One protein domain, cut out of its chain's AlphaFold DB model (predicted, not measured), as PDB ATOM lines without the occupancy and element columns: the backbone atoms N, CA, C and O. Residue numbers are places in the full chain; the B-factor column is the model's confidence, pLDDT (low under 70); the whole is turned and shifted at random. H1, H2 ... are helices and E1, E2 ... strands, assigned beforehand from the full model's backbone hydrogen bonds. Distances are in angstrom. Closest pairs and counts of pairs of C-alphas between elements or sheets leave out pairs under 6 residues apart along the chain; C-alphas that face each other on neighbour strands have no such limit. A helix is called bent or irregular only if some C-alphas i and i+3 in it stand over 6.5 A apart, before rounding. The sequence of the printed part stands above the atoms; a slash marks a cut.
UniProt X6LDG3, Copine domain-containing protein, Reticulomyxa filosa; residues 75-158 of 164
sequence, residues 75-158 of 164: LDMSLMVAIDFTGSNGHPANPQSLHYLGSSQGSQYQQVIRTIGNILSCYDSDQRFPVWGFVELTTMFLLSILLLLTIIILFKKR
ATOM      1  N   LEU A  75       9.098  -0.123  24.983       88.88
ATOM      2  CA  LEU A  75       8.438   1.065  25.520       88.88
ATOM      3  C   LEU A  75       8.173   2.062  24.385       88.88
ATOM      4  O   LEU A  75       9.081   2.405  23.632       88.88
ATOM      5  N   ASP A  76       6.939   2.538  24.300       87.31
ATOM      6  CA  ASP A  76       6.476   3.526  23.331       87.31
ATOM      7  C   ASP A  76       6.025   4.776  24.099       87.31
ATOM      8  O   ASP A  76       5.310   4.673  25.105       87.31
ATOM      9  N   MET A  77       6.477   5.958  23.683       86.12
ATOM     10  CA  MET A  77       6.196   7.213  24.386       86.12
ATOM     11  C   MET A  77       5.163   8.009  23.609       86.12
ATOM     12  O   MET A  77       5.453   8.504  22.528       86.12
ATOM     13  N   SER A  78       3.969   8.165  24.174       85.56
ATOM     14  CA  SER A  78       2.898   8.929  23.552       85.56
ATOM     15  C   SER A  78       2.829  10.346  24.095       85.56
ATOM     16  O   SER A  78       2.766  10.570  25.308       85.56
ATOM     17  N   LEU A  79       2.855  11.308  23.175       85.12
ATOM     18  CA  LEU A  79       2.788  12.728  23.491       85.12
ATOM     19  C   LEU A  79       1.331  13.197  23.503       85.12
ATOM     20  O   LEU A  79       0.616  13.091  22.507       85.12
ATOM     21  N   MET A  80       0.923  13.784  24.624       87.38
ATOM     22  CA  MET A  80      -0.365  14.445  24.784       87.38
ATOM     23  C   MET A  80      -0.180  15.920  25.121       87.38
ATOM     24  O   MET A  80       0.682  16.293  25.919       87.38
ATOM     25  N   VAL A  81      -1.027  16.763  24.532       87.25
ATOM     26  CA  VAL A  81      -0.954  18.218  24.692       87.25
ATOM     27  C   VAL A  81      -2.253  18.733  25.302       87.25
ATOM     28  O   VAL A  81      -3.325  18.529  24.738       87.25
ATOM     29  N   ALA A  82      -2.165  19.443  26.427       87.19
ATOM     30  CA  ALA A  82      -3.279  20.194  26.997       87.19
ATOM     31  C   ALA A  82      -2.984  21.701  26.925       87.19
ATOM     32  O   ALA A  82      -1.969  22.168  27.443       87.19
ATOM     33  N   ILE A  83      -3.858  22.454  26.255       86.12
ATOM     34  CA  ILE A  83      -3.727  23.898  26.045       86.12
ATOM     35  C   ILE A  83      -4.649  24.635  27.015       86.12
ATOM     36  O   ILE A  83      -5.858  24.399  27.051       86.12
ATOM     37  N   ASP A  84      -4.056  25.549  27.772       86.38
ATOM     38  CA  ASP A  84      -4.758  26.434  28.690       86.38
ATOM     39  C   ASP A  84      -5.374  27.612  27.925       86.38
ATOM     40  O   ASP A  84      -4.649  28.451  27.397       86.38
ATOM     41  N   PHE A  85      -6.704  27.700  27.876       84.44
ATOM     42  CA  PHE A  85      -7.445  28.831  27.309       84.44
ATOM     43  C   PHE A  85      -8.066  29.737  28.392       84.44
ATOM     44  O   PHE A  85      -9.073  30.403  28.143       84.44
ATOM     45  N   THR A  86      -7.506  29.766  29.607       83.38
ATOM     46  CA  THR A  86      -7.950  30.656  30.693       83.38
ATOM     47  C   THR A  86      -7.738  32.133  30.344       83.38
ATOM     48  O   THR A  86      -6.815  32.511  29.617       83.38
ATOM     49  N   GLY A  87      -8.593  33.001  30.900       79.81
ATOM     50  CA  GLY A  87      -8.573  34.441  30.616       79.81
ATOM     51  C   GLY A  87      -7.297  35.157  31.072       79.81
ATOM     52  O   GLY A  87      -6.953  36.203  30.519       79.81
ATOM     53  N   SER A  88      -6.553  34.580  32.019       83.44
ATOM     54  CA  SER A  88      -5.259  35.093  32.494       83.44
ATOM     55  C   SER A  88      -4.186  35.135  31.398       83.44
ATOM     56  O   SER A  88      -3.278  35.962  31.467       83.44
ATOM     57  N   ASN A  89      -4.315  34.321  30.342       83.06
ATOM     58  CA  ASN A  89      -3.407  34.315  29.190       83.06
ATOM     59  C   ASN A  89      -3.596  35.534  28.257       83.06
ATOM     60  O   ASN A  89      -2.824  35.728  27.309       83.06
ATOM     61  N   GLY A  90      -4.616  36.361  28.507       83.94
ATOM     62  CA  GLY A  90      -4.952  37.538  27.712       83.94
ATOM     63  C   GLY A  90      -5.630  37.211  26.377       83.94
ATOM     64  O   GLY A  90      -5.626  36.078  25.899       83.94
ATOM     65  N   HIS A  91      -6.226  38.231  25.754       86.69
ATOM     66  CA  HIS A  91      -6.942  38.075  24.485       86.69
ATOM     67  C   HIS A  91      -5.966  37.782  23.325       86.69
ATOM     68  O   HIS A  91      -5.015  38.548  23.170       86.69
ATOM     69  N   PRO A  92      -6.209  36.795  22.437       86.38
ATOM     70  CA  PRO A  92      -5.283  36.419  21.352       86.38
ATOM     71  C   PRO A  92      -4.940  37.528  20.344       86.38
ATOM     72  O   PRO A  92      -3.973  37.414  19.597       86.38
ATOM     73  N   ALA A  93      -5.733  38.602  20.303       87.62
ATOM     74  CA  ALA A  93      -5.454  39.796  19.494       87.62
ATOM     75  C   ALA A  93      -4.433  40.754  20.138       87.62
ATOM     76  O   ALA A  93      -3.916  41.641  19.466       87.62
ATOM     77  N   ASN A  94      -4.156  40.606  21.437       89.19
ATOM     78  CA  ASN A  94      -3.183  41.419  22.155       89.19
ATOM     79  C   ASN A  94      -1.768  40.851  21.926       89.19
ATOM     80  O   ASN A  94      -1.549  39.691  22.272       89.19
ATOM     81  N   PRO A  95      -0.794  41.646  21.444       88.44
ATOM     82  CA  PRO A  95       0.599  41.217  21.289       88.44
ATOM     83  C   PRO A  95       1.274  40.677  22.558       88.44
ATOM     84  O   PRO A  95       2.251  39.945  22.459       88.44
ATOM     85  N   GLN A  96       0.771  41.039  23.743       86.56
ATOM     86  CA  GLN A  96       1.268  40.548  25.034       86.56
ATOM     87  C   GLN A  96       0.607  39.235  25.486       86.56
ATOM     88  O   GLN A  96       0.992  38.678  26.510       86.56
ATOM     89  N   SER A  97      -0.406  38.741  24.764       87.25
ATOM     90  CA  SER A  97      -1.056  37.471  25.088       87.25
ATOM     91  C   SER A  97      -0.127  36.294  24.810       87.25
ATOM     92  O   SER A  97       0.540  36.236  23.775       87.25
ATOM     93  N   LEU A  98      -0.165  35.291  25.687       85.62
ATOM     94  CA  LEU A  98       0.536  34.026  25.465       85.62
ATOM     95  C   LEU A  98      -0.024  33.257  24.252       85.62
ATOM     96  O   LEU A  98       0.696  32.452  23.659       85.62
ATOM     97  N   HIS A  99      -1.261  33.568  23.840       87.81
ATOM     98  CA  HIS A  99      -1.947  33.049  22.650       87.81
ATOM     99  C   HIS A  99      -1.816  33.936  21.408       87.81
ATOM    100  O   HIS A  99      -2.471  33.668  20.402       87.81
ATOM    101  N   TYR A 100      -0.995  34.989  21.440       89.75
ATOM    102  CA  TYR A 100      -0.880  35.912  20.312       89.75
ATOM    103  C   TYR A 100      -0.395  35.217  19.029       89.75
ATOM    104  O   TYR A 100       0.696  34.648  18.991       89.75
ATOM    105  N   LEU A 101      -1.197  35.294  17.962       85.56
ATOM    106  CA  LEU A 101      -0.928  34.632  16.675       85.56
ATOM    107  C   LEU A 101      -0.225  35.532  15.646       85.56
ATOM    108  O   LEU A 101       0.138  35.060  14.572       85.56
ATOM    109  N   GLY A 102      -0.053  36.823  15.936       81.88
ATOM    110  CA  GLY A 102       0.480  37.795  14.974       81.88
ATOM    111  C   GLY A 102       2.009  37.884  14.914       81.88
ATOM    112  O   GLY A 102       2.533  38.747  14.214       81.88
ATOM    113  N   SER A 103       2.742  37.053  15.658       82.06
ATOM    114  CA  SER A 103       4.207  36.989  15.584       82.06
ATOM    115  C   SER A 103       4.657  36.041  14.462       82.06
ATOM    116  O   SER A 103       4.049  35.001  14.224       82.06
ATOM    117  N   SER A 104       5.773  36.351  13.795       83.69
ATOM    118  CA  SER A 104       6.344  35.478  12.751       83.69
ATOM    119  C   SER A 104       6.782  34.106  13.280       83.69
ATOM    120  O   SER A 104       6.789  33.126  12.539       83.69
ATOM    121  N   GLN A 105       7.126  34.025  14.569       82.12
ATOM    122  CA  GLN A 105       7.548  32.793  15.241       82.12
ATOM    123  C   GLN A 105       6.382  32.003  15.864       82.12
ATOM    124  O   GLN A 105       6.576  30.864  16.293       82.12
ATOM    125  N   GLY A 106       5.169  32.565  15.870       85.19
ATOM    126  CA  GLY A 106       4.008  32.007  16.557       85.19
ATOM    127  C   GLY A 106       3.976  32.307  18.060       85.19
ATOM    128  O   GLY A 106       4.916  32.866  18.640       85.19
ATOM    129  N   SER A 107       2.867  31.936  18.693       87.94
ATOM    130  CA  SER A 107       2.622  32.128  20.124       87.94
ATOM    131  C   SER A 107       3.577  31.296  20.993       87.94
ATOM    132  O   SER A 107       4.215  30.355  20.509       87.94
ATOM    133  N   GLN A 108       3.669  31.597  22.294       84.94
ATOM    134  CA  GLN A 108       4.513  30.806  23.204       84.94
ATOM    135  C   GLN A 108       4.056  29.339  23.259       84.94
ATOM    136  O   GLN A 108       4.884  28.433  23.181       84.94
ATOM    137  N   TYR A 109       2.739  29.097  23.267       86.75
ATOM    138  CA  TYR A 109       2.169  27.749  23.168       86.75
ATOM    139  C   TYR A 109       2.616  27.034  21.883       86.75
ATOM    140  O   TYR A 109       3.045  25.882  21.932       86.75
ATOM    141  N   GLN A 110       2.576  27.713  20.731       88.12
ATOM    142  CA  GLN A 110       2.990  27.121  19.454       88.12
ATOM    143  C   GLN A 110       4.483  26.769  19.434       88.12
ATOM    144  O   GLN A 110       4.855  25.716  18.918       88.12
ATOM    145  N   GLN A 111       5.337  27.620  20.002       88.94
ATOM    146  CA  GLN A 111       6.780  27.375  20.072       88.94
ATOM    147  C   GLN A 111       7.113  26.160  20.948       88.94
ATOM    148  O   GLN A 111       7.917  25.312  20.548       88.94
ATOM    149  N   VAL A 112       6.454  26.034  22.104       87.12
ATOM    150  CA  VAL A 112       6.639  24.905  23.028       87.12
ATOM    151  C   VAL A 112       6.156  23.600  22.395       87.12
ATOM    152  O   VAL A 112       6.912  22.629  22.356       87.12
ATOM    153  N   ILE A 113       4.946  23.587  21.823       89.50
ATOM    154  CA  ILE A 113       4.383  22.403  21.152       89.50
ATOM    155  C   ILE A 113       5.283  21.953  19.997       89.50
ATOM    156  O   ILE A 113       5.557  20.764  19.871       89.50
ATOM    157  N   ARG A 114       5.794  22.885  19.181       89.62
ATOM    158  CA  ARG A 114       6.727  22.562  18.087       89.62
ATOM    159  C   ARG A 114       8.025  21.959  18.609       89.62
ATOM    160  O   ARG A 114       8.453  20.921  18.119       89.62
ATOM    161  N   THR A 115       8.640  22.594  19.601       89.94
ATOM    162  CA  THR A 115       9.922  22.139  20.157       89.94
ATOM    163  C   THR A 115       9.798  20.740  20.746       89.94
ATOM    164  O   THR A 115      10.586  19.856  20.423       89.94
ATOM    165  N   ILE A 116       8.775  20.516  21.567       89.00
ATOM    166  CA  ILE A 116       8.589  19.240  22.255       89.00
ATOM    167  C   ILE A 116       8.083  18.161  21.297       89.00
ATOM    168  O   ILE A 116       8.572  17.034  21.344       89.00
ATOM    169  N   GLY A 117       7.190  18.512  20.369       89.56
ATOM    170  CA  GLY A 117       6.758  17.622  19.294       89.56
ATOM    171  C   GLY A 117       7.931  17.136  18.444       89.56
ATOM    172  O   GLY A 117       8.043  15.942  18.188       89.56
ATOM    173  N   ASN A 118       8.866  18.019  18.088       90.19
ATOM    174  CA  ASN A 118      10.049  17.641  17.309       90.19
ATOM    175  C   ASN A 118      10.980  16.674  18.057       90.19
ATOM    176  O   ASN A 118      11.617  15.840  17.422       90.19
ATOM    177  N   ILE A 119      11.063  16.778  19.386       89.00
ATOM    178  CA  ILE A 119      11.914  15.904  20.207       89.00
ATOM    179  C   ILE A 119      11.235  14.557  20.475       89.00
ATOM    180  O   ILE A 119      11.905  13.531  20.449       89.00
ATOM    181  N   LEU A 120       9.932  14.555  20.771       87.56
ATOM    182  CA  LEU A 120       9.239  13.371  21.284       87.56
ATOM    183  C   LEU A 120       8.507  12.553  20.217       87.56
ATOM    184  O   LEU A 120       8.289  11.365  20.427       87.56
ATOM    185  N   SER A 121       8.156  13.144  19.072       87.75
ATOM    186  CA  SER A 121       7.412  12.442  18.011       87.75
ATOM    187  C   SER A 121       8.148  11.228  17.446       87.75
ATOM    188  O   SER A 121       7.503  10.272  17.031       87.75
ATOM    189  N   CYS A 122       9.485  11.220  17.468       87.62
ATOM    190  CA  CYS A 122      10.280  10.074  17.020       87.62
ATOM    191  C   CYS A 122      10.173   8.855  17.952       87.62
ATOM    192  O   CYS A 122      10.611   7.765  17.583       87.62
ATOM    193  N   TYR A 123       9.590   9.035  19.139       86.88
ATOM    194  CA  TYR A 123       9.413   8.003  20.149       86.88
ATOM    195  C   TYR A 123       7.961   7.527  20.305       86.88
ATOM    196  O   TYR A 123       7.730   6.632  21.118       86.88
ATOM    197  N   ASP A 124       7.016   8.092  19.540       87.50
ATOM    198  CA  ASP A 124       5.639   7.594  19.428       87.50
ATOM    199  C   ASP A 124       5.483   6.811  18.122       87.50
ATOM    200  O   ASP A 124       5.578   7.363  17.022       87.50
ATOM    201  N   SER A 125       5.241   5.510  18.226       87.81
ATOM    202  CA  SER A 125       5.174   4.622  17.067       87.81
ATOM    203  C   SER A 125       3.987   4.910  16.148       87.81
ATOM    204  O   SER A 125       4.091   4.670  14.947       87.81
ATOM    205  N   ASP A 126       2.860   5.386  16.690       89.19
ATOM    206  CA  ASP A 126       1.652   5.666  15.901       89.19
ATOM    207  C   ASP A 126       1.541   7.131  15.452       89.19
ATOM    208  O   ASP A 126       0.693   7.442  14.612       89.19
ATOM    209  N   GLN A 127       2.410   8.004  15.978       89.12
ATOM    210  CA  GLN A 127       2.413   9.453  15.752       89.12
ATOM    211  C   GLN A 127       1.025  10.095  15.915       89.12
ATOM    212  O   GLN A 127       0.669  11.044  15.207       89.12
ATOM    213  N   ARG A 128       0.209   9.571  16.835       89.38
ATOM    214  CA  ARG A 128      -1.090  10.145  17.177       89.38
ATOM    215  C   ARG A 128      -0.945  10.951  18.451       89.38
ATOM    216  O   ARG A 128      -0.682  10.404  19.512       89.38
ATOM    217  N   PHE A 129      -1.197  12.250  18.337       88.75
ATOM    218  CA  PHE A 129      -1.037  13.198  19.435       88.75
ATOM    219  C   PHE A 129      -2.406  13.730  19.871       88.75
ATOM    220  O   PHE A 129      -2.948  14.622  19.213       88.75
ATOM    221  N   PRO A 130      -3.012  13.186  20.940       89.94
ATOM    222  CA  PRO A 130      -4.223  13.750  21.515       89.94
ATOM    223  C   PRO A 130      -3.976  15.176  22.001       89.94
ATOM    224  O   PRO A 130      -2.999  15.452  22.704       89.94
ATOM    225  N   VAL A 131      -4.882  16.076  21.623       89.06
ATOM    226  CA  VAL A 131      -4.837  17.486  22.008       89.06
ATOM    227  C   VAL A 131      -6.142  17.854  22.695       89.06
ATOM    228  O   VAL A 131      -7.222  17.618  22.152       89.06
ATOM    229  N   TRP A 132      -6.040  18.464  23.870       87.25
ATOM    230  CA  TRP A 132      -7.171  18.985  24.628       87.25
ATOM    231  C   TRP A 132      -7.001  20.471  24.904       87.25
ATOM    232  O   TRP A 132      -5.887  20.969  25.036       87.25
ATOM    233  N   GLY A 133      -8.122  21.175  25.009       85.62
ATOM    234  CA  GLY A 133      -8.180  22.532  25.535       85.62
ATOM    235  C   GLY A 133      -8.964  22.537  26.837       85.62
ATOM    236  O   GLY A 133      -9.960  21.820  26.947       85.62
ATOM    237  N   PHE A 134      -8.544  23.341  27.809       84.00
ATOM    238  CA  PHE A 134      -9.323  23.577  29.021       84.00
ATOM    239  C   PHE A 134      -9.519  25.073  29.264       84.00
ATOM    240  O   PHE A 134      -8.713  25.904  28.851       84.00
ATOM    241  N   VAL A 135     -10.631  25.404  29.916       81.19
ATOM    242  CA  VAL A 135     -11.018  26.766  30.302       81.19
ATOM    243  C   VAL A 135     -11.200  26.823  31.814       81.19
ATOM    244  O   VAL A 135     -11.411  25.797  32.461       81.19
ATOM    245  N   GLU A 136     -11.118  28.020  32.388       71.31
ATOM    246  CA  GLU A 136     -11.305  28.211  33.823       71.31
ATOM    247  C   GLU A 136     -12.747  27.878  34.245       71.31
ATOM    248  O   GLU A 136     -13.700  28.494  33.770       71.31
ATOM    249  N   LEU A 137     -12.909  26.925  35.168       61.19
ATOM    250  CA  LEU A 137     -14.101  26.813  36.008       61.19
ATOM    251  C   LEU A 137     -13.744  27.455  37.347       61.19
ATOM    252  O   LEU A 137     -12.804  27.025  38.016       61.19
ATOM    253  N   THR A 138     -14.486  28.491  37.727       55.56
ATOM    254  CA  THR A 138     -14.225  29.431  38.835       55.56
ATOM    255  C   THR A 138     -14.072  28.816  40.239       55.56
ATOM    256  O   THR A 138     -13.921  29.551  41.210       55.56
ATOM    257  N   THR A 139     -14.071  27.491  40.398       53.16
ATOM    258  CA  THR A 139     -14.079  26.803  41.699       53.16
ATOM    259  C   THR A 139     -12.790  26.063  42.072       53.16
ATOM    260  O   THR A 139     -12.729  25.538  43.180       53.16
ATOM    261  N   MET A 140     -11.739  26.021  41.238       55.25
ATOM    262  CA  MET A 140     -10.464  25.367  41.614       55.25
ATOM    263  C   MET A 140      -9.207  26.169  41.231       55.25
ATOM    264  O   MET A 140      -8.354  25.703  40.478       55.25
ATOM    265  N   PHE A 141      -9.041  27.343  41.845       54.81
ATOM    266  CA  PHE A 141      -7.849  28.203  41.728       54.81
ATOM    267  C   PHE A 141      -6.510  27.534  42.112       54.81
ATOM    268  O   PHE A 141      -5.451  28.033  41.749       54.81
ATOM    269  N   LEU A 142      -6.527  26.409  42.840       55.06
ATOM    270  CA  LEU A 142      -5.305  25.697  43.242       55.06
ATOM    271  C   LEU A 142      -4.839  24.642  42.225       55.06
ATOM    272  O   LEU A 142      -3.667  24.275  42.248       55.06
ATOM    273  N   LEU A 143      -5.711  24.175  41.320       51.97
ATOM    274  CA  LEU A 143      -5.323  23.204  40.285       51.97
ATOM    275  C   LEU A 143      -4.814  23.880  39.002       51.97
ATOM    276  O   LEU A 143      -4.034  23.279  38.269       51.97
ATOM    277  N   SER A 144      -5.216  25.128  38.742       51.62
ATOM    278  CA  SER A 144      -4.846  25.868  37.527       51.62
ATOM    279  C   SER A 144      -3.367  26.269  37.487       51.62
ATOM    280  O   SER A 144      -2.779  26.314  36.411       51.62
ATOM    281  N   ILE A 145      -2.721  26.469  38.642       46.62
ATOM    282  CA  ILE A 145      -1.292  26.836  38.710       46.62
ATOM    283  C   ILE A 145      -0.378  25.662  38.309       46.62
ATOM    284  O   ILE A 145       0.703  25.887  37.772       46.62
ATOM    285  N   LEU A 146      -0.815  24.410  38.494       47.16
ATOM    286  CA  LEU A 146      -0.058  23.226  38.056       47.16
ATOM    287  C   LEU A 146      -0.262  22.907  36.559       47.16
ATOM    288  O   LEU A 146       0.432  22.055  36.009       47.16
ATOM    289  N   LEU A 147      -1.207  23.590  35.902       50.91
ATOM    290  CA  LEU A 147      -1.660  23.313  34.536       50.91
ATOM    291  C   LEU A 147      -1.226  24.361  33.502       50.91
ATOM    292  O   LEU A 147      -1.694  24.339  32.368       50.91
ATOM    293  N   LEU A 148      -0.274  25.232  33.838       51.81
ATOM    294  CA  LEU A 148       0.454  26.018  32.840       51.81
ATOM    295  C   LEU A 148       1.213  25.044  31.919       51.81
ATOM    296  O   LEU A 148       2.251  24.510  32.302       51.81
ATOM    297  N   LEU A 149       0.668  24.772  30.727       54.69
ATOM    298  CA  LEU A 149       1.224  23.839  29.733       54.69
ATOM    299  C   LEU A 149       1.514  22.433  30.297       54.69
ATOM    300  O   LEU A 149       2.657  21.973  30.286       54.69
ATOM    301  N   THR A 150       0.500  21.694  30.760       56.41
ATOM    302  CA  THR A 150       0.729  20.270  31.064       56.41
ATOM    303  C   THR A 150       0.873  19.483  29.765       56.41
ATOM    304  O   THR A 150      -0.096  19.031  29.156       56.41
ATOM    305  N   ILE A 151       2.119  19.306  29.335       60.62
ATOM    306  CA  ILE A 151       2.474  18.253  28.393       60.62
ATOM    307  C   ILE A 151       2.548  16.962  29.189       60.62
ATOM    308  O   ILE A 151       3.387  16.807  30.077       60.62
ATOM    309  N   ILE A 152       1.631  16.048  28.890       64.19
ATOM    310  CA  ILE A 152       1.578  14.740  29.527       64.19
ATOM    311  C   ILE A 152       2.275  13.766  28.584       64.19
ATOM    312  O   ILE A 152       1.845  13.561  27.450       64.19
ATOM    313  N   ILE A 153       3.371  13.172  29.050       67.81
ATOM    314  CA  ILE A 153       4.028  12.067  28.352       67.81
ATOM    315  C   ILE A 153       3.466  10.782  28.947       67.81
ATOM    316  O   ILE A 153       3.692  10.488  30.123       67.81
ATOM    317  N   LEU A 154       2.711  10.029  28.148       70.56
ATOM    318  CA  LEU A 154       2.239   8.709  28.537       70.56
ATOM    319  C   LEU A 154       3.179   7.636  28.012       70.56
ATOM    320  O   LEU A 154       3.525   7.596  26.838       70.56
ATOM    321  N   PHE A 155       3.527   6.705  28.884       77.06
ATOM    322  CA  PHE A 155       4.268   5.513  28.518       77.06
ATOM    323  C   PHE A 155       3.280   4.387  28.207       77.06
ATOM    324  O   PHE A 155       2.509   3.984  29.079       77.06
ATOM    325  N   LYS A 156       3.293   3.869  26.975       77.06
ATOM    326  CA  LYS A 156       2.498   2.703  26.565       77.06
ATOM    327  C   LYS A 156       3.427   1.577  26.112       77.06
ATOM    328  O   LYS A 156       4.526   1.806  25.620       77.06
ATOM    329  N   LYS A 157       3.011   0.327  26.305       73.06
ATOM    330  CA  LYS A 157       3.738  -0.822  25.749       73.06
ATOM    331  C   LYS A 157       3.435  -0.900  24.253       73.06
ATOM    332  O   LYS A 157       2.260  -0.912  23.883       73.06
ATOM    333  N   ARG A 158       4.467  -0.988  23.412       69.56
ATOM    334  CA  ARG A 158       4.319  -1.145  21.961       69.56
ATOM    335  C   ARG A 158       3.532  -2.421  21.665       69.56
ATOM    336  O   ARG A 158       3.969  -3.523  21.998       69.56
TER     337      ARG A 158
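Overview. This is residues 75 to 158 of the 164 residues of the protein "Copine domain-containing protein" of Reticulomyxa filosa (UniProt X6LDG3). A narrow, staggered sheet of three strands has one long helix, H1, running along it over the long strand E1, in two layers. At the end of this slab where E1 ends and H1 begins, the unnamed residues 85 to 107 wind from sheet to helix, and residues 138 to 143 stick out in the loop before the short helix H2. The printed part has 84 residues, with E1, H1, E2, H2 and E3 in this order along the chain; the sheet runs E2, E1, E3 and is mixed. The class is mixed, helices and strands, with 41 residues, under half, in named elements. The whole is flat, spanning 42 by 36 by 15 A, and only just loose, close to compact, with a radius of gyration of the C-alphas of 14.5 A.

Arrangement. E1, residues 75 to 84, is the inner strand, and its pairing is staggered. Its residues 75 to 81 pair with E3, residues 151 to 157, antiparallel at 156 degrees; N 76 and O 156 are 2.8 A apart and N 154 and O 78 are 2.9 A apart, both within hydrogen-bond range. Its residues 81 to 84 pair with E2, residues 131 to 134, parallel at 33 degrees, with N 83 and O 132 within hydrogen-bond range at 2.8 A. The edge strands E2 and E3 are apart. H1, residues 108 to 123, is on the sheet at a height of 9.7 A, over E1; on the local plane it runs along the strands, at 7 degrees to E1. The closest C-alphas of E1 and H1, those of Met 77 and Tyr 123, are 5.4 A apart. E1, H1 and E2 form a strand-helix-strand unit, two parallel neighbour strands with a helix between them in the chain, and its crossover is right-handed. H2, residues 144 to 147, only grazes the sheet and is apart from H1. In H1, 10 of 12 O i to N i+4 pairs are within hydrogen-bond range; H2 is too short for such a pair.

Along the chain. E1 begins at C-alpha 75 (8.438, 1.065, 25.520) and is 28.8 A long. H1 is 23.5 A long from C-alpha 108 (4.513, 30.806, 23.204), with a kink of 32 degrees near residue 117. It is only just irregular: C-alphas 119 and 122 are 6.8 A apart. E2 is 10.3 A long and H2 5.1 A. E3, 19.3 A long, ends at C-alpha 157 (3.738, -0.822, 25.749).

Size, cuts and confidence. The C-alphas farthest apart, those of Asn 94 and Arg 158, are 43.2 A apart. The printed part has no cut. The link from E1 to H1, 23 residues, is long. The mean pLDDT of the printed part is 79.4, and residues 137 to 153 and 158 are under 70.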